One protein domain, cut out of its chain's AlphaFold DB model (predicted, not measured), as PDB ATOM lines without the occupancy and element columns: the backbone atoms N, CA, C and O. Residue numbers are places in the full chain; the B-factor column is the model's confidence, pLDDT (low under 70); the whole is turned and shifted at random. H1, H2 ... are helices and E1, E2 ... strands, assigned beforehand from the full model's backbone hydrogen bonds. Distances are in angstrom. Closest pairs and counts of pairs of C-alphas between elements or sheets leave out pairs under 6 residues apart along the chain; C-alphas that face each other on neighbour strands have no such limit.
ATOM      1  N   LYS A  52     -10.129 -19.908   5.179       96.62
ATOM      2  CA  LYS A  52     -11.284 -20.485   4.472       96.62
ATOM      3  C   LYS A  52     -12.108 -21.423   5.355       96.62
ATOM      4  O   LYS A  52     -13.326 -21.387   5.317       96.62
ATOM      5  N   ALA A  53     -11.459 -22.275   6.153       97.25
ATOM      6  CA  ALA A  53     -12.161 -23.161   7.081       97.25
ATOM      7  C   ALA A  53     -12.960 -22.385   8.143       97.25
ATOM      8  O   ALA A  53     -14.016 -22.860   8.554       97.25
ATOM      9  N   LEU A  54     -12.484 -21.212   8.576       97.19
ATOM     10  CA  LEU A  54     -13.241 -20.324   9.457       97.19
ATOM     11  C   LEU A  54     -14.461 -19.743   8.731       97.19
ATOM     12  O   LEU A  54     -15.565 -19.899   9.242       97.19
ATOM     13  N   ASP A  55     -14.285 -19.203   7.523       97.31
ATOM     14  CA  ASP A  55     -15.388 -18.648   6.720       97.31
ATOM     15  C   ASP A  55     -16.493 -19.694   6.477       97.31
ATOM     16  O   ASP A  55     -17.687 -19.409   6.581       97.31
ATOM     17  N   LEU A  56     -16.107 -20.950   6.202       96.75
ATOM     18  CA  LEU A  56     -17.059 -22.058   6.081       96.75
ATOM     19  C   LEU A  56     -17.795 -22.314   7.401       96.75
ATOM     20  O   LEU A  56     -19.014 -22.472   7.400       96.75
ATOM     21  N   ALA A  57     -17.078 -22.360   8.529       97.56
ATOM     22  CA  ALA A  57     -17.698 -22.562   9.834       97.56
ATOM     23  C   ALA A  57     -18.714 -21.449  10.153       97.56
ATOM     24  O   ALA A  57     -19.817 -21.745  10.613       97.56
ATOM     25  N   GLU A  58     -18.386 -20.193   9.847       97.12
ATOM     26  CA  GLU A  58     -19.286 -19.045  10.002       97.12
ATOM     27  C   GLU A  58     -20.523 -19.151   9.101       97.12
ATOM     28  O   GLU A  58     -21.631 -18.878   9.564       97.12
ATOM     29  N   ALA A  59     -20.381 -19.636   7.862       95.69
ATOM     30  CA  ALA A  59     -21.525 -19.917   6.991       95.69
ATOM     31  C   ALA A  59     -22.493 -20.939   7.620       95.69
ATOM     32  O   ALA A  59     -23.707 -20.743   7.584       95.69
ATOM     33  N   GLY A  60     -21.968 -21.979   8.279       96.62
ATOM     34  CA  GLY A  60     -22.793 -22.933   9.028       96.62
ATOM     35  C   GLY A  60     -23.515 -22.307  10.226       96.62
ATOM     36  O   GLY A  60     -24.664 -22.653  10.500       96.62
ATOM     37  N   VAL A  61     -22.897 -21.332  10.905       97.38
ATOM     38  CA  VAL A  61     -23.579 -20.556  11.957       97.38
ATOM     39  C   VAL A  61     -24.736 -19.746  11.370       97.38
ATOM     40  O   VAL A  61     -25.818 -19.732  11.953       97.38
ATOM     41  N   GLN A  62     -24.551 -19.116  10.205       95.25
ATOM     42  CA  GLN A  62     -25.618 -18.349   9.552       95.25
ATOM     43  C   GLN A  62     -26.787 -19.232   9.103       95.25
ATOM     44  O   GLN A  62     -27.941 -18.843   9.293       95.25
ATOM     45  N   GLU A  63     -26.517 -20.436   8.583       94.31
ATOM     46  CA  GLU A  63     -27.587 -21.399   8.303       94.31
ATOM     47  C   GLU A  63     -28.360 -21.730   9.585       94.31
ATOM     48  O   GLU A  63     -29.582 -21.594   9.615       94.31
ATOM     49  N   ALA A  64     -27.667 -22.110  10.661       95.88
ATOM     50  CA  ALA A  64     -28.306 -22.446  11.931       95.88
ATOM     51  C   ALA A  64     -29.167 -21.294  12.479       95.88
ATOM     52  O   ALA A  64     -30.306 -21.523  12.884       95.88
ATOM     53  N   VAL A  65     -28.676 -20.051  12.430       93.38
ATOM     54  CA  VAL A  65     -29.459 -18.861  12.811       93.38
ATOM     55  C   VAL A  65     -30.707 -18.716  11.941       93.38
ATOM     56  O   VAL A  65     -31.776 -18.402  12.464       93.38
ATOM     57  N   SER A  66     -30.608 -18.959  10.633       89.69
ATOM     58  CA  SER A  66     -31.775 -18.920   9.747       89.69
ATOM     59  C   SER A  66     -32.802 -19.998  10.098       89.69
ATOM     60  O   SER A  66     -33.992 -19.703  10.100       89.69
ATOM     61  N   ARG A  67     -32.361 -21.215  10.445       89.38
ATOM     62  CA  ARG A  67     -33.255 -22.318  10.848       89.38
ATOM     63  C   ARG A  67     -33.931 -22.070  12.199       89.38
ATOM     64  O   ARG A  67     -35.070 -22.475  12.408       89.38
ATOM     65  N   ILE A  68     -33.243 -21.391  13.121       90.25
ATOM     66  CA  ILE A  68     -33.847 -20.926  14.378       90.25
ATOM     67  C   ILE A  68     -34.937 -19.889  14.079       90.25
ATOM     68  O   ILE A  68     -36.014 -19.948  14.662       90.25
ATOM     69  N   LYS A  69     -34.683 -18.956  13.150       84.88
ATOM     70  CA  LYS A  69     -35.652 -17.919  12.759       84.88
ATOM     71  C   LYS A  69     -36.884 -18.480  12.045       84.88
ATOM     72  O   LYS A  69     -37.967 -17.961  12.281       84.88
ATOM     73  N   SER A  70     -36.732 -19.503  11.201       81.19
ATOM     74  CA  SER A  70     -37.862 -20.151  10.512       81.19
ATOM     75  C   SER A  70     -38.671 -21.090  11.413       81.19
ATOM     76  O   SER A  70     -39.720 -21.572  11.006       81.19
ATOM     77  N   GLY A  71     -38.200 -21.368  12.634       83.88
ATOM     78  CA  GLY A  71     -38.852 -22.301  13.556       83.88
ATOM     79  C   GLY A  71     -38.605 -23.780  13.239       83.88
ATOM     80  O   GLY A  71     -39.134 -24.645  13.933       83.88
ATOM     81  N   GLU A  72     -37.767 -24.096  12.247       86.06
ATOM     82  CA  GLU A  72     -37.366 -25.477  11.943       86.06
ATOM     83  C   GLU A  72     -36.530 -26.101  13.067       86.06
ATOM     84  O   GLU A  72     -36.534 -27.320  13.251       86.06
ATOM     85  N   VAL A  73     -35.820 -25.271  13.840       87.94
ATOM     86  CA  VAL A  73     -35.265 -25.669  15.140       87.94
ATOM     87  C   VAL A  73     -36.356 -25.485  16.206       87.94
ATOM     88  O   VAL A  73     -36.763 -24.350  16.455       87.94
ATOM     89  N   PRO A  74     -36.819 -26.559  16.877       81.56
ATOM     90  CA  PRO A  74     -37.955 -26.483  17.786       81.56
ATOM     91  C   PRO A  74     -37.721 -25.556  18.982       81.56
ATOM     92  O   PRO A  74     -36.830 -25.796  19.796       81.56
ATOM     93  N   GLY A  75     -38.613 -24.582  19.167       77.81
ATOM     94  CA  GLY A  75     -38.683 -23.691  20.334       77.81
ATOM     95  C   GLY A  75     -39.314 -24.317  21.589       77.81
ATOM     96  O   GLY A  75     -39.922 -23.612  22.385       77.81
ATOM     97  N   SER A  76     -39.237 -25.641  21.754       76.62
ATOM     98  CA  SER A  76     -40.032 -26.416  22.731       76.62
ATOM     99  C   SER A  76     -39.679 -26.188  24.208       76.62
ATOM    100  O   SER A  76     -40.313 -26.777  25.079       76.62
ATOM    101  N   ASN A  77     -38.638 -25.400  24.508       80.81
ATOM    102  CA  ASN A  77     -38.061 -25.256  25.850       80.81
ATOM    103  C   ASN A  77     -37.675 -26.593  26.523       80.81
ATOM    104  O   ASN A  77     -37.467 -26.638  27.734       80.81
ATOM    105  N   ASN A  78     -37.523 -27.679  25.755       88.31
ATOM    106  CA  ASN A  78     -36.959 -28.935  26.238       88.31
ATOM    107  C   ASN A  78     -35.425 -28.794  26.349       88.31
ATOM    108  O   ASN A  78     -34.760 -28.695  25.314       88.31
ATOM    109  N   PRO A  79     -34.815 -28.849  27.552       90.56
ATOM    110  CA  PRO A  79     -33.363 -28.690  27.722       90.56
ATOM    111  C   PRO A  79     -32.531 -29.775  27.014       90.56
ATOM    112  O   PRO A  79     -31.325 -29.623  26.781       90.56
ATOM    113  N   LYS A  80     -33.163 -30.902  26.668       90.81
ATOM    114  CA  LYS A  80     -32.528 -32.008  25.948       90.81
ATOM    115  C   LYS A  80     -32.570 -31.841  24.431       90.81
ATOM    116  O   LYS A  80     -31.878 -32.607  23.762       90.81
ATOM    117  N   MET A  81     -33.297 -30.842  23.919       91.56
ATOM    118  CA  MET A  81     -33.455 -30.587  22.488       91.56
ATOM    119  C   MET A  81     -32.103 -30.432  21.789       91.56
ATOM    120  O   MET A  81     -31.238 -29.670  22.234       91.56
ATOM    121  N   VAL A  82     -31.931 -31.170  20.691       93.25
ATOM    122  CA  VAL A  82     -30.788 -31.028  19.784       93.25
ATOM    123  C   VAL A  82     -31.278 -31.048  18.339       93.25
ATOM    124  O   VAL A  82     -31.837 -32.042  17.885       93.25
ATOM    125  N   ALA A  83     -31.012 -29.985  17.590       94.62
ATOM    126  CA  ALA A  83     -31.160 -29.980  16.143       94.62
ATOM    127  C   ALA A  83     -29.802 -30.242  15.484       94.62
ATOM    128  O   ALA A  83     -28.804 -29.603  15.817       94.62
ATOM    129  N   GLN A  84     -29.752 -31.193  14.554       95.94
ATOM    130  CA  GLN A  84     -28.561 -31.459  13.751       95.94
ATOM    131  C   GLN A  84     -28.873 -31.230  12.279       95.94
ATOM    132  O   GLN A  84     -29.815 -31.807  11.742       95.94
ATOM    133  N   ILE A  85     -28.068 -30.391  11.636       95.75
ATOM    134  CA  ILE A  85     -28.199 -30.066  10.217       95.75
ATOM    135  C   ILE A  85     -27.140 -30.862   9.466       95.75
ATOM    136  O   ILE A  85     -25.948 -30.696   9.713       95.75
ATOM    137  N   PHE A  86     -27.562 -31.735   8.562       95.19
ATOM    138  CA  PHE A  86     -26.700 -32.663   7.841       95.19
ATOM    139  C   PHE A  86     -26.376 -32.173   6.439       95.19
ATOM    140  O   PHE A  86     -27.171 -31.493   5.792       95.19
ATOM    141  N   LEU A  87     -25.224 -32.606   5.932       93.44
ATOM    142  CA  LEU A  87     -24.834 -32.428   4.536       93.44
ATOM    143  C   LEU A  87     -25.614 -33.414   3.644       93.44
ATOM    144  O   LEU A  87     -25.058 -34.374   3.115       93.44
ATOM    145  N   ALA A  88     -26.929 -33.232   3.583       91.25
ATOM    146  CA  ALA A  88     -27.878 -34.097   2.900       91.25
ATOM    147  C   ALA A  88     -29.083 -33.282   2.420       91.25
ATOM    148  O   ALA A  88     -29.416 -32.247   3.001       91.25
ATOM    149  N   ASN A  89     -29.768 -33.785   1.392       86.19
ATOM    150  CA  ASN A  89     -31.057 -33.239   0.971       86.19
ATOM    151  C   ASN A  89     -32.126 -33.476   2.050       86.19
ATOM    152  O   ASN A  89     -32.056 -34.443   2.818       86.19
ATOM    153  N   ALA A  90     -33.153 -32.622   2.065       77.38
ATOM    154  CA  ALA A  90     -34.328 -32.823   2.906       77.38
ATOM    155  C   ALA A  90     -34.927 -34.230   2.690       77.38
ATOM    156  O   ALA A  90     -34.965 -34.741   1.572       77.38
ATOM    157  N   GLY A  91     -35.336 -34.882   3.780       78.75
ATOM    158  CA  GLY A  91     -35.867 -36.253   3.760       78.75
ATOM    159  C   GLY A  91     -34.820 -37.372   3.677       78.75
ATOM    160  O   GLY A  91     -35.169 -38.528   3.874       78.75
ATOM    161  N   SER A  92     -33.538 -37.058   3.449       85.31
ATOM    162  CA  SER A  92     -32.428 -38.037   3.440       85.31
ATOM    163  C   SER A  92     -31.520 -37.915   4.670       85.31
ATOM    164  O   SER A  92     -30.328 -38.220   4.616       85.31
ATOM    165  N   VAL A  93     -32.065 -37.410   5.775       90.25
ATOM    166  CA  VAL A  93     -31.319 -37.140   7.008       90.25
ATOM    167  C   VAL A  93     -31.200 -38.397   7.875       90.25
ATOM    168  O   VAL A  93     -32.137 -39.197   7.924       90.25
ATOM    169  N   PRO A  94     -30.084 -38.584   8.601       89.94
ATOM    170  CA  PRO A  94     -29.986 -39.620   9.621       89.94
ATOM    171  C   PRO A  94     -31.103 -39.518  10.668       89.94
ATOM    172  O   PRO A  94     -31.439 -38.425  11.129       89.94
ATOM    173  N   VAL A  95     -31.634 -40.669  11.086       85.81
ATOM    174  CA  VAL A  95     -32.628 -40.752  12.166       85.81
ATOM    175  C   VAL A  95     -31.978 -40.374  13.497       85.81
ATOM    176  O   VAL A  95     -30.902 -40.872  13.842       85.81
ATOM    177  N   LEU A  96     -32.645 -39.506  14.255       87.25
ATOM    178  CA  LEU A  96     -32.231 -39.091  15.594       87.25
ATOM    179  C   LEU A  96     -33.191 -39.623  16.670       87.25
ATOM    180  O   LEU A  96     -34.211 -40.234  16.366       87.25
ATOM    181  N   GLY A  97     -32.819 -39.438  17.939       85.94
ATOM    182  CA  GLY A  97     -33.664 -39.806  19.078       85.94
ATOM    183  C   GLY A  97     -34.831 -38.837  19.287       85.94
ATOM    184  O   GLY A  97     -34.874 -37.775  18.678       85.94
ATOM    185  N   THR A  98     -35.737 -39.182  20.201       84.81
ATOM    186  CA  THR A  98     -37.000 -38.464  20.461       84.81
ATOM    187  C   THR A  98     -36.835 -36.969  20.747       84.81
ATOM    188  O   THR A  98     -37.645 -36.167  20.303       84.81
ATOM    189  N   ASP A  99     -35.776 -36.584  21.462       85.56
ATOM    190  CA  ASP A  99     -35.490 -35.186  21.813       85.56
ATOM    191  C   ASP A  99     -34.717 -34.437  20.709       85.56
ATOM    192  O   ASP A  99     -34.126 -33.388  20.958       85.56
ATOM    193  N   SER A 100     -34.586 -34.993  19.506       89.62
ATOM    194  CA  SER A 100     -33.694 -34.447  18.485       89.62
ATOM    195  C   SER A 100     -34.337 -34.394  17.109       89.62
ATOM    196  O   SER A 100     -35.034 -35.316  16.698       89.62
ATOM    197  N   VAL A 101     -34.047 -33.325  16.370       90.69
ATOM    198  CA  VAL A 101     -34.520 -33.136  14.996       90.69
ATOM    199  C   VAL A 101     -33.347 -33.162  14.024       90.69
ATOM    200  O   VAL A 101     -32.309 -32.537  14.252       90.69
ATOM    201  N   GLY A 102     -33.493 -33.941  12.956       91.94
ATOM    202  CA  GLY A 102     -32.546 -33.978  11.850       91.94
ATOM    203  C   GLY A 102     -33.053 -33.108  10.712       91.94
ATOM    204  O   GLY A 102     -34.181 -33.289  10.262       91.94
ATOM    205  N   LEU A 103     -32.222 -32.186  10.237       92.81
ATOM    206  CA  LEU A 103     -32.531 -31.304   9.113       92.81
ATOM    207  C   LEU A 103     -31.510 -31.517   7.994       92.81
ATOM    208  O   LEU A 103     -30.333 -31.757   8.253       92.81
ATOM    209  N   GLY A 104     -31.960 -31.455   6.742       92.31
ATOM    210  CA  GLY A 104     -31.053 -31.368   5.599       92.31
ATOM    211  C   GLY A 104     -30.508 -29.947   5.493       92.31
ATOM    212  O   GLY A 104     -31.159 -28.996   5.933       92.31
ATOM    213  N   THR A 105     -29.325 -29.780   4.916       92.12
ATOM    214  CA  THR A 105     -28.773 -28.442   4.697       92.12
ATOM    215  C   THR A 105     -29.635 -27.657   3.703       92.12
ATOM    216  O   THR A 105     -30.170 -28.219   2.748       92.12
ATOM    217  N   ALA A 106     -29.778 -26.352   3.924       88.06
ATOM    218  CA  ALA A 106     -30.470 -25.414   3.037       88.06
ATOM    219  C   ALA A 106     -29.656 -25.071   1.778       88.06
ATOM    220  O   ALA A 106     -30.106 -24.302   0.930       88.06
ATOM    221  N   GLN A 107     -28.432 -25.590   1.670       89.38
ATOM    222  CA  GLN A 107     -27.553 -25.303   0.550       89.38
ATOM    223  C   GLN A 107     -28.115 -25.843  -0.768       89.38
ATOM    224  O   GLN A 107     -28.648 -26.958  -0.796       89.38
ATOM    225  N   PRO A 108     -27.914 -25.124  -1.887       84.12
ATOM    226  CA  PRO A 108     -28.233 -25.642  -3.209       84.12
ATOM    227  C   PRO A 108     -27.561 -26.999  -3.447       84.12
ATOM    228  O   PRO A 108     -26.352 -27.155  -3.250       84.12
ATOM    229  N   ALA A 109     -28.351 -27.986  -3.872       81.19
ATOM    230  CA  ALA A 109     -27.857 -29.330  -4.134       81.19
ATOM    231  C   ALA A 109     -26.699 -29.310  -5.149       81.19
ATOM    232  O   ALA A 109     -26.766 -28.637  -6.177       81.19
ATOM    233  N   GLY A 110     -25.635 -30.059  -4.853       74.31
ATOM    234  CA  GLY A 110     -24.469 -30.204  -5.732       74.31
ATOM    235  C   GLY A 110     -23.330 -29.207  -5.490       74.31
ATOM    236  O   GLY A 110     -22.223 -29.476  -5.943       74.31
ATOM    237  N   ASN A 111     -23.547 -28.127  -4.729       81.00
ATOM    238  CA  ASN A 111     -22.511 -27.144  -4.376       81.00
ATOM    239  C   ASN A 111     -22.433 -26.941  -2.860       81.00
ATOM    240  O   ASN A 111     -22.675 -25.852  -2.342       81.00
ATOM    241  N   TRP A 112     -22.123 -28.017  -2.142       89.06
ATOM    242  CA  TRP A 112     -22.116 -28.005  -0.688       89.06
ATOM    243  C   TRP A 112     -20.767 -27.586  -0.100       89.06
ATOM    244  O   TRP A 112     -19.710 -28.138  -0.402       89.06
ATOM    245  N   LEU A 113     -20.834 -26.611   0.791       92.31
ATOM    246  CA  LEU A 113     -19.797 -26.185   1.704       92.31
ATOM    247  C   LEU A 113     -19.679 -27.176   2.868       92.31
ATOM    248  O   LEU A 113     -20.664 -27.592   3.482       92.31
ATOM    249  N   ASN A 114     -18.437 -27.503   3.214       94.19
ATOM    250  CA  ASN A 114     -18.110 -28.495   4.236       94.19
ATOM    251  C   ASN A 114     -18.061 -27.878   5.642       94.19
ATOM    252  O   ASN A 114     -17.011 -27.896   6.285       94.19
ATOM    253  N   TYR A 115     -19.178 -27.304   6.097       95.12
ATOM    254  CA  TYR A 115     -19.367 -26.849   7.487       95.12
ATOM    255  C   TYR A 115     -20.202 -27.804   8.347       95.12
ATOM    256  O   TYR A 115     -20.413 -27.579   9.539       95.12
ATOM    257  N   THR A 116     -20.697 -28.870   7.721       95.88
ATOM    258  CA  THR A 116     -21.375 -29.990   8.364       95.88
ATOM    259  C   THR A 116     -21.054 -31.289   7.619       95.88
ATOM    260  O   THR A 116     -20.294 -31.301   6.650       95.88
ATOM    261  N   THR A 117     -21.601 -32.407   8.082       94.44
ATOM    262  CA  THR A 117     -21.284 -33.756   7.616       94.44
ATOM    263  C   THR A 117     -22.551 -34.530   7.254       94.44
ATOM    264  O   THR A 117     -23.632 -34.270   7.778       94.44
ATOM    265  N   ALA A 118     -22.432 -35.491   6.334       92.31
ATOM    266  CA  ALA A 118     -23.562 -36.318   5.884       92.31
ATOM    267  C   ALA A 118     -24.014 -37.348   6.936       92.31
ATOM    268  O   ALA A 118     -25.103 -37.907   6.861       92.31
ATOM    269  N   SER A 119     -23.162 -37.631   7.921       91.56
ATOM    270  CA  SER A 119     -23.416 -38.588   8.997       91.56
ATOM    271  C   SER A 119     -23.090 -37.956  10.335       91.56
ATOM    272  O   SER A 119     -22.191 -37.124  10.431       91.56
ATOM    273  N   ARG A 120     -23.781 -38.398  11.384       90.81
ATOM    274  CA  ARG A 120     -23.603 -37.863  12.732       90.81
ATOM    275  C   ARG A 120     -22.179 -38.084  13.237       90.81
ATOM    276  O   ARG A 120     -21.745 -39.215  13.443       90.81
ATOM    277  N   ASN A 121     -21.465 -36.992  13.477       91.62
ATOM    278  CA  ASN A 121     -20.140 -36.987  14.081       91.62
ATOM    279  C   ASN A 121     -19.867 -35.641  14.773       91.62
ATOM    280  O   ASN A 121     -20.737 -34.777  14.857       91.62
ATOM    281  N   LYS A 122     -18.646 -35.457  15.287       89.19
ATOM    282  CA  LYS A 122     -18.245 -34.220  15.982       89.19
ATOM    283  C   LYS A 122     -18.238 -32.971  15.090       89.19
ATOM    284  O   LYS A 122     -18.238 -31.871  15.622       89.19
ATOM    285  N   GLY A 123     -18.196 -33.138  13.769       92.81
ATOM    286  CA  GLY A 123     -18.240 -32.048  12.797       92.81
ATOM    287  C   GLY A 123     -19.645 -31.736  12.275       92.81
ATOM    288  O   GLY A 123     -19.776 -30.846  11.446       92.81
ATOM    289  N   THR A 124     -20.683 -32.458  12.712       95.94
ATOM    290  CA  THR A 124     -22.065 -32.166  12.310       95.94
ATOM    291  C   THR A 124     -22.520 -30.847  12.933       95.94
ATOM    292  O   THR A 124     -22.452 -30.690  14.156       95.94
ATOM    293  N   LEU A 125     -23.028 -29.930  12.105       97.62
ATOM    294  CA  LEU A 125     -23.627 -28.674  12.552       97.62
ATOM    295  C   LEU A 125     -24.746 -28.977  13.547       97.62
ATOM    296  O   LEU A 125     -25.712 -29.672  13.230       97.62
ATOM    297  N   THR A 126     -24.568 -28.488  14.767       97.44
ATOM    298  CA  THR A 126     -25.422 -28.826  15.901       97.44
ATOM    299  C   THR A 126     -25.916 -27.551  16.561       97.44
ATOM    300  O   THR A 126     -25.125 -26.662  16.863       97.44
ATOM    301  N   VAL A 127     -27.218 -27.493  16.811       97.06
ATOM    302  CA  VAL A 127     -27.886 -26.439  17.569       97.06
ATOM    303  C   VAL A 127     -28.533 -27.084  18.784       97.06
ATOM    304  O   VAL A 127     -29.245 -28.081  18.667       97.06
ATOM    305  N   LYS A 128     -28.282 -26.536  19.963       95.25
ATOM    306  CA  LYS A 128     -28.905 -26.972  21.217       95.25
ATOM    307  C   LYS A 128     -29.174 -25.754  22.088       95.25
ATOM    308  O   LYS A 128     -28.634 -24.683  21.828       95.25
ATOM    309  N   TYR A 129     -29.953 -25.912  23.148       95.06
ATOM    310  CA  TYR A 129     -29.996 -24.881  24.180       95.06
ATOM    311  C   TYR A 129     -28.699 -24.856  24.986       95.06
ATOM    312  O   TYR A 129     -28.119 -25.905  25.282       95.06
ATOM    313  N   MET A 130     -28.278 -23.660  25.387       94.88
ATOM    314  CA  MET A 130     -27.328 -23.514  26.478       94.88
ATOM    315  C   MET A 130     -28.046 -23.913  27.771       94.88
ATOM    316  O   MET A 130     -29.119 -23.392  28.078       94.88
ATOM    317  N   THR A 131     -27.489 -24.857  28.521       94.88
ATOM    318  CA  THR A 131     -28.122 -25.384  29.736       94.88
ATOM    319  C   THR A 131     -27.178 -25.343  30.917       94.88
ATOM    320  O   THR A 131     -25.960 -25.253  30.761       94.88
ATOM    321  N   ASP A 132     -27.742 -25.501  32.106       91.56
ATOM    322  CA  ASP A 132     -26.968 -25.849  33.286       91.56
ATOM    323  C   ASP A 132     -26.243 -27.203  33.108       91.56
ATOM    324  O   ASP A 132     -26.520 -27.983  32.187       91.56
ATOM    325  N   ALA A 133     -25.315 -27.507  34.018       89.25
ATOM    326  CA  ALA A 133     -24.503 -28.723  33.946       89.25
ATOM    327  C   ALA A 133     -25.337 -30.020  33.975       89.25
ATOM    328  O   ALA A 133     -24.907 -31.035  33.427       89.25
ATOM    329  N   SER A 134     -26.528 -29.996  34.584       89.25
ATOM    330  CA  SER A 134     -27.419 -31.158  34.686       89.25
ATOM    331  C   SER A 134     -28.405 -31.303  33.512       89.25
ATOM    332  O   SER A 134     -29.148 -32.290  33.448       89.25
ATOM    333  N   ARG A 135     -28.398 -30.353  32.562       89.12
ATOM    334  CA  ARG A 135     -29.341 -30.261  31.433       89.12
ATOM    335  C   ARG A 135     -30.807 -30.313  31.881       89.12
ATOM    336  O   ARG A 135     -31.621 -30.986  31.251       89.12
ATOM    337  N   GLN A 136     -31.125 -29.644  32.986       89.56
ATOM    338  CA  GLN A 136     -32.488 -29.514  33.515       89.56
ATOM    339  C   GLN A 136     -33.048 -28.105  33.315       89.56
ATOM    340  O   GLN A 136     -34.260 -27.945  33.203       89.56
ATOM    341  N   ALA A 137     -32.186 -27.091  33.233       91.50
ATOM    342  CA  ALA A 137     -32.586 -25.706  33.029       91.50
ATOM    343  C   ALA A 137     -31.897 -25.111  31.799       91.50
ATOM    344  O   ALA A 137     -30.704 -25.317  31.577       91.50
ATOM    345  N   ILE A 138     -32.654 -24.345  31.015       93.19
ATOM    346  CA  ILE A 138     -32.144 -23.580  29.874       93.19
ATOM    347  C   ILE A 138     -31.697 -22.205  30.367       93.19
ATOM    348  O   ILE A 138     -32.424 -21.538  31.108       93.19
ATOM    349  N   TYR A 139     -30.517 -21.768  29.935       94.44
ATOM    350  CA  TYR A 139     -30.087 -20.390  30.116       94.44
ATOM    351  C   TYR A 139     -30.820 -19.467  29.143       94.44
ATOM    352  O   TYR A 139     -31.000 -19.751  27.958       94.44
ATOM    353  N   LYS A 140     -31.232 -18.328  29.678       91.75
ATOM    354  CA  LYS A 140     -31.956 -17.254  29.021       91.75
ATOM    355  C   LYS A 140     -31.174 -15.956  29.181       91.75
ATOM    356  O   LYS A 140     -30.520 -15.736  30.204       91.75
ATOM    357  N   TYR A 141     -31.253 -15.100  28.172       90.75
ATOM    358  CA  TYR A 141     -30.657 -13.774  28.167       90.75
ATOM    359  C   TYR A 141     -31.732 -12.712  28.411       90.75
ATOM    360  O   TYR A 141     -32.692 -12.596  27.647       90.75
ATOM    361  N   ASP A 142     -31.557 -11.931  29.473       87.81
ATOM    362  CA  ASP A 142     -32.435 -10.836  29.874       87.81
ATOM    363  C   ASP A 142     -31.618  -9.555  30.058       87.81
ATOM    364  O   ASP A 142     -30.880  -9.403  31.031       87.81
ATOM    365  N   ILE A 143     -31.754  -8.617  29.119       84.94
ATOM    366  CA  ILE A 143     -30.983  -7.367  29.118       84.94
ATOM    367  C   ILE A 143     -31.286  -6.465  30.324       84.94
ATOM    368  O   ILE A 143     -30.480  -5.603  30.659       84.94
ATOM    369  N   ASN A 144     -32.423  -6.668  30.995       83.94
ATOM    370  CA  ASN A 144     -32.855  -5.826  32.108       83.94
ATOM    371  C   ASN A 144     -32.303  -6.294  33.465       83.94
ATOM    372  O   ASN A 144     -32.506  -5.620  34.476       83.94
ATOM    373  N   LYS A 145     -31.611  -7.441  33.519       82.06
ATOM    374  CA  LYS A 145     -30.988  -7.952  34.746       82.06
ATOM    375  C   LYS A 145     -29.544  -7.482  34.890       82.06
ATOM    376  O   LYS A 145     -28.800  -7.390  33.921       82.06
ATOM    377  N   SER A 146     -29.118  -7.289  36.141       87.31
ATOM    378  CA  SER A 146     -27.717  -6.996  36.485       87.31
ATOM    379  C   SER A 146     -26.755  -8.106  36.047       87.31
ATOM    380  O   SER A 146     -25.626  -7.823  35.659       87.31
ATOM    381  N   ILE A 147     -27.219  -9.361  36.072       89.25
ATOM    382  CA  ILE A 147     -26.581 -10.508  35.422       89.25
ATOM    383  C   ILE A 147     -27.532 -10.981  34.314       89.25
ATOM    384  O   ILE A 147     -28.526 -11.649  34.622       89.25
ATOM    385  N   PRO A 148     -27.266 -10.632  33.042       87.81
ATOM    386  CA  PRO A 148     -28.215 -10.888  31.960       87.81
ATOM    387  C   PRO A 148     -28.500 -12.371  31.701       87.81
ATOM    388  O   PRO A 148     -29.627 -12.747  31.383       87.81
ATOM    389  N   MET A 149     -27.499 -13.237  31.869       92.19
ATOM    390  CA  MET A 149     -27.662 -14.680  31.703       92.19
ATOM    391  C   MET A 149     -28.220 -15.316  32.982       92.19
ATOM    392  O   MET A 149     -27.604 -15.247  34.043       92.19
ATOM    393  N   ASN A 150     -29.387 -15.948  32.885       91.25
ATOM    394  CA  ASN A 150     -30.094 -16.542  34.019       91.25
ATOM    395  C   ASN A 150     -31.006 -17.695  33.558       91.25
ATOM    396  O   ASN A 150     -31.143 -17.919  32.367       91.25
ATOM    397  N   THR A 151     -31.641 -18.437  34.462       89.75
ATOM    398  CA  THR A 151     -32.516 -19.576  34.094       89.75
ATOM    399  C   THR A 151     -34.014 -19.271  34.186       89.75
ATOM    400  O   THR A 151     -34.840 -20.143  33.926       89.75
ATOM    401  N   LEU A 152     -34.392 -18.045  34.561       85.12
ATOM    402  CA  LEU A 152     -35.772 -17.698  34.910       85.12
ATOM    403  C   LEU A 152     -36.461 -16.895  33.796       85.12
ATOM    404  O   LEU A 152     -37.476 -17.330  33.253       85.12
ATOM    405  N   THR A 153     -35.886 -15.756  33.413       84.50
ATOM    406  CA  THR A 153     -36.497 -14.750  32.524       84.50
ATOM    407  C   THR A 153     -35.626 -14.471  31.301       84.50
ATOM    408  O   THR A 153     -34.419 -14.713  31.330       84.50
ATOM    409  N   GLY A 154     -36.231 -13.933  30.239       85.44
ATOM    410  CA  GLY A 154     -35.541 -13.543  29.004       85.44
ATOM    411  C   GLY A 154     -35.696 -14.541  27.853       85.44
ATOM    412  O   GLY A 154     -36.487 -15.483  27.930       85.44
ATOM    413  N   MET A 155     -34.933 -14.320  26.781       86.44
ATOM    414  CA  MET A 155     -34.958 -15.146  25.566       86.44
ATOM    415  C   MET A 155     -34.029 -16.357  25.731       86.44
ATOM    416  O   MET A 155     -32.898 -16.168  26.180       86.44
ATOM    417  N   PRO A 156     -34.439 -17.582  25.360       91.25
ATOM    418  CA  PRO A 156     -33.566 -18.748  25.455       91.25
ATOM    419  C   PRO A 156     -32.313 -18.576  24.587       91.25
ATOM    420  O   PRO A 156     -32.375 -18.038  23.478       91.25
ATOM    421  N   ILE A 157     -31.177 -19.035  25.111       93.50
ATOM    422  CA  ILE A 157     -29.886 -18.994  24.425       93.50
ATOM    423  C   ILE A 157     -29.672 -20.330  23.715       93.50
ATOM    424  O   ILE A 157     -29.722 -21.395  24.335       93.50
ATOM    425  N   TYR A 158     -29.420 -20.271  22.413       95.44
ATOM    426  CA  TYR A 158     -29.008 -21.402  21.596       95.44
ATOM    427  C   TYR A 158     -27.486 -21.400  21.459       95.44
ATOM    428  O   TYR A 158     -26.902 -20.391  21.079       95.44
ATOM    429  N   GLU A 159     -26.860 -22.542  21.718       96.50
ATOM    430  CA  GLU A 159     -25.456 -22.801  21.412       96.50
ATOM    431  C   GLU A 159     -25.385 -23.505  20.050       96.50
ATOM    432  O   GLU A 159     -25.925 -24.604  19.864       96.50
ATOM    433  N   ILE A 160     -24.722 -22.867  19.089       98.12
ATOM    434  CA  ILE A 160     -24.494 -23.384  17.740       98.12
ATOM    435  C   ILE A 160     -23.041 -23.830  17.638       98.12
ATOM    436  O   ILE A 160     -22.137 -23.029  17.836       98.12
ATOM    437  N   THR A 161     -22.804 -25.086  17.267       98.25
ATOM    438  CA  THR A 161     -21.469 -25.607  16.945       98.25
ATOM    439  C   THR A 161     -21.379 -25.919  15.456       98.25
ATOM    440  O   THR A 161     -22.090 -26.795  14.967       98.25
ATOM    441  N   SER A 162     -20.473 -25.243  14.748       98.12
ATOM    442  CA  SER A 162     -20.225 -25.409  13.309       98.12
ATOM    443  C   SER A 162     -18.751 -25.710  13.053       98.12
ATOM    444  O   SER A 162     -17.888 -25.078  13.662       98.12
ATOM    445  N   THR A 163     -18.433 -26.666  12.171       97.88
ATOM    446  CA  THR A 163     -17.040 -27.038  11.868       97.88
ATOM    447  C   THR A 163     -16.768 -27.004  10.371       97.88
ATOM    448  O   THR A 163     -17.190 -27.896   9.644       97.88
ATOM    449  N   GLY A 164     -16.013 -26.000   9.925       96.94
ATOM    450  CA  GLY A 164     -15.569 -25.853   8.542       96.94
ATOM    451  C   GLY A 164     -14.279 -26.621   8.259       96.94
ATOM    452  O   GLY A 164     -13.324 -26.554   9.041       96.94
ATOM    453  N   VAL A 165     -14.233 -27.333   7.129       96.19
ATOM    454  CA  VAL A 165     -13.087 -28.165   6.722       96.19
ATOM    455  C   VAL A 165     -12.623 -27.831   5.302       96.19
ATOM    456  O   VAL A 165     -13.401 -27.863   4.350       96.19
ATOM    457  N   VAL A 166     -11.320 -27.560   5.142       95.00
ATOM    458  CA  VAL A 166     -10.666 -27.311   3.844       95.00
ATOM    459  C   VAL A 166      -9.376 -28.126   3.744       95.00
ATOM    460  O   VAL A 166      -8.335 -27.778   4.314       95.00
ATOM    461  N   GLY A 167      -9.427 -29.229   2.994       90.00
ATOM    462  CA  GLY A 167      -8.348 -30.218   2.969       90.00
ATOM    463  C   GLY A 167      -8.095 -30.757   4.379       90.00
ATOM    464  O   GLY A 167      -9.002 -31.286   5.007       90.00
ATOM    465  N   ASN A 168      -6.882 -30.561   4.902       90.06
ATOM    466  CA  ASN A 168      -6.506 -31.012   6.249       90.06
ATOM    467  C   ASN A 168      -6.673 -29.917   7.323       90.06
ATOM    468  O   ASN A 168      -6.302 -30.130   8.476       90.06
ATOM    469  N   ALA A 169      -7.144 -28.721   6.953       93.94
ATOM    470  CA  ALA A 169      -7.410 -27.646   7.902       93.94
ATOM    471  C   ALA A 169      -8.863 -27.719   8.379       93.94
ATOM    472  O   ALA A 169      -9.772 -27.858   7.565       93.94
ATOM    473  N   SER A 170      -9.066 -27.579   9.689       95.50
ATOM    474  CA  SER A 170     -10.386 -27.545  10.320       95.50
ATOM    475  C   SER A 170     -10.472 -26.370  11.289       95.50
ATOM    476  O   SER A 170      -9.496 -26.055  11.988       95.50
ATOM    477  N   ARG A 171     -11.640 -25.732  11.347       96.88
ATOM    478  CA  ARG A 171     -11.987 -24.699  12.330       96.88
ATOM    479  C   ARG A 171     -13.387 -24.956  12.857       96.88
ATOM    480  O   ARG A 171     -14.281 -25.258  12.080       96.88
ATOM    481  N   THR A 172     -13.551 -24.828  14.166       97.50
ATOM    482  CA  THR A 172     -14.844 -24.969  14.835       97.50
ATOM    483  C   THR A 172     -15.204 -23.635  15.463       97.50
ATOM    484  O   THR A 172     -14.387 -23.057  16.178       97.50
ATOM    485  N   VAL A 173     -16.414 -23.165  15.183       97.81
ATOM    486  CA  VAL A 173     -17.016 -21.989  15.805       97.81
ATOM    487  C   VAL A 173     -18.121 -22.473  16.731       97.81
ATOM    488  O   VAL A 173     -18.948 -23.296  16.332       97.81
ATOM    489  N   VAL A 174     -18.109 -21.963  17.959       97.81
ATOM    490  CA  VAL A 174     -19.213 -22.096  18.910       97.81
ATOM    491  C   VAL A 174     -19.788 -20.703  19.110       97.81
ATOM    492  O   VAL A 174     -19.053 -19.791  19.486       97.81
ATOM    493  N   ALA A 175     -21.063 -20.529  18.785       97.25
ATOM    494  CA  ALA A 175     -21.752 -19.250  18.864       97.25
ATOM    495  C   ALA A 175     -22.980 -19.371  19.760       97.25
ATOM    496  O   ALA A 175     -23.861 -20.192  19.499       97.25
ATOM    497  N   ASP A 176     -23.047 -18.508  20.767       95.75
ATOM    498  CA  ASP A 176     -24.215 -18.360  21.624       95.75
ATOM    499  C   ASP A 176     -25.104 -17.263  21.049       95.75
ATOM    500  O   ASP A 176     -24.698 -16.104  20.922       95.75
ATOM    501  N   VAL A 177     -26.322 -17.632  20.663       93.81
ATOM    502  CA  VAL A 177     -27.277 -16.721  20.037       93.81
ATOM    503  C   VAL A 177     -28.590 -16.729  20.799       93.81
ATOM    504  O   VAL A 177     -29.083 -17.764  21.236       93.81
ATOM    505  N   CYS A 178     -29.199 -15.563  20.930       89.75
ATOM    506  CA  CYS A 178     -30.576 -15.431  21.375       89.75
ATOM    507  C   CYS A 178     -31.299 -14.498  20.412       89.75
ATOM    508  O   CYS A 178     -30.685 -13.661  19.741       89.75
ATOM    509  N   ALA A 179     -32.613 -14.655  20.310       83.38
ATOM    510  CA  ALA A 179     -33.404 -13.690  19.573       83.38
ATOM    511  C   ALA A 179     -33.321 -12.335  20.289       83.38
ATOM    512  O   ALA A 179     -33.453 -12.246  21.507       83.38
TER     513      ALA A 179
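AT A GLANCE: This is residues 52 to 179 of the 325 residues of the protein "PilX_N domain-containing protein" of Candidatus Eisenbacteria bacterium (UniProt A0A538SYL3). With little regular structure and long loops, the domain is one twisted sheet with a single helix, H1, along one face, over E3, E4 and E5. The mixed sheet runs E2 E1 E3 E4 E5. Of 128 printed residues, 51 are in named elements, in chain order H1 E1 E2 E3 E4 E5; the class is mixed. It is compact, radius of gyration of the C-alphas 14.9 A, spanning 46 by 31 by 26 A.

HOW THE PARTS SIT: E3, residues 125 to 129, E4, 158 to 166, and E5, 169 to 177, form a meander, successive antiparallel neighbours in two hairpins; N 126 and O 161 are 3.0 A apart, N 160 and O 175 2.8 A. E1, residues 82 to 86, is antiparallel to E3 (N 83 and O 127, 2.8 A) and parallel to edge strand E2, residues 100 to 104 (N 84 and O 101, 2.9 A). H1, residues 52 to 69, is on the sheet at a height of 7.1 A, only just along the strands, at 29 degrees to E4 on the local plane; its closest C-alphas to E4 are Ala 57 and Gly 164, 4.1 A. Every O i to N i+4 pair in H1 is within hydrogen-bond range.

IN THESE COORDINATES: H1 spans 25.9 A from C-alpha 52 at (-11.284, -20.485, 4.472). E4 spans 26.2 A; E5, 25.7 A, ends at C-alpha 177 at (-27.277, -16.721, 20.037).

THE WHOLE: The farthest C-alphas, Gly 110 and Ser 146, are 48.3 A apart. The printed part has no cut; the link E4 to E5 is tight, the others long. No printed residue is under 70 in pLDDT.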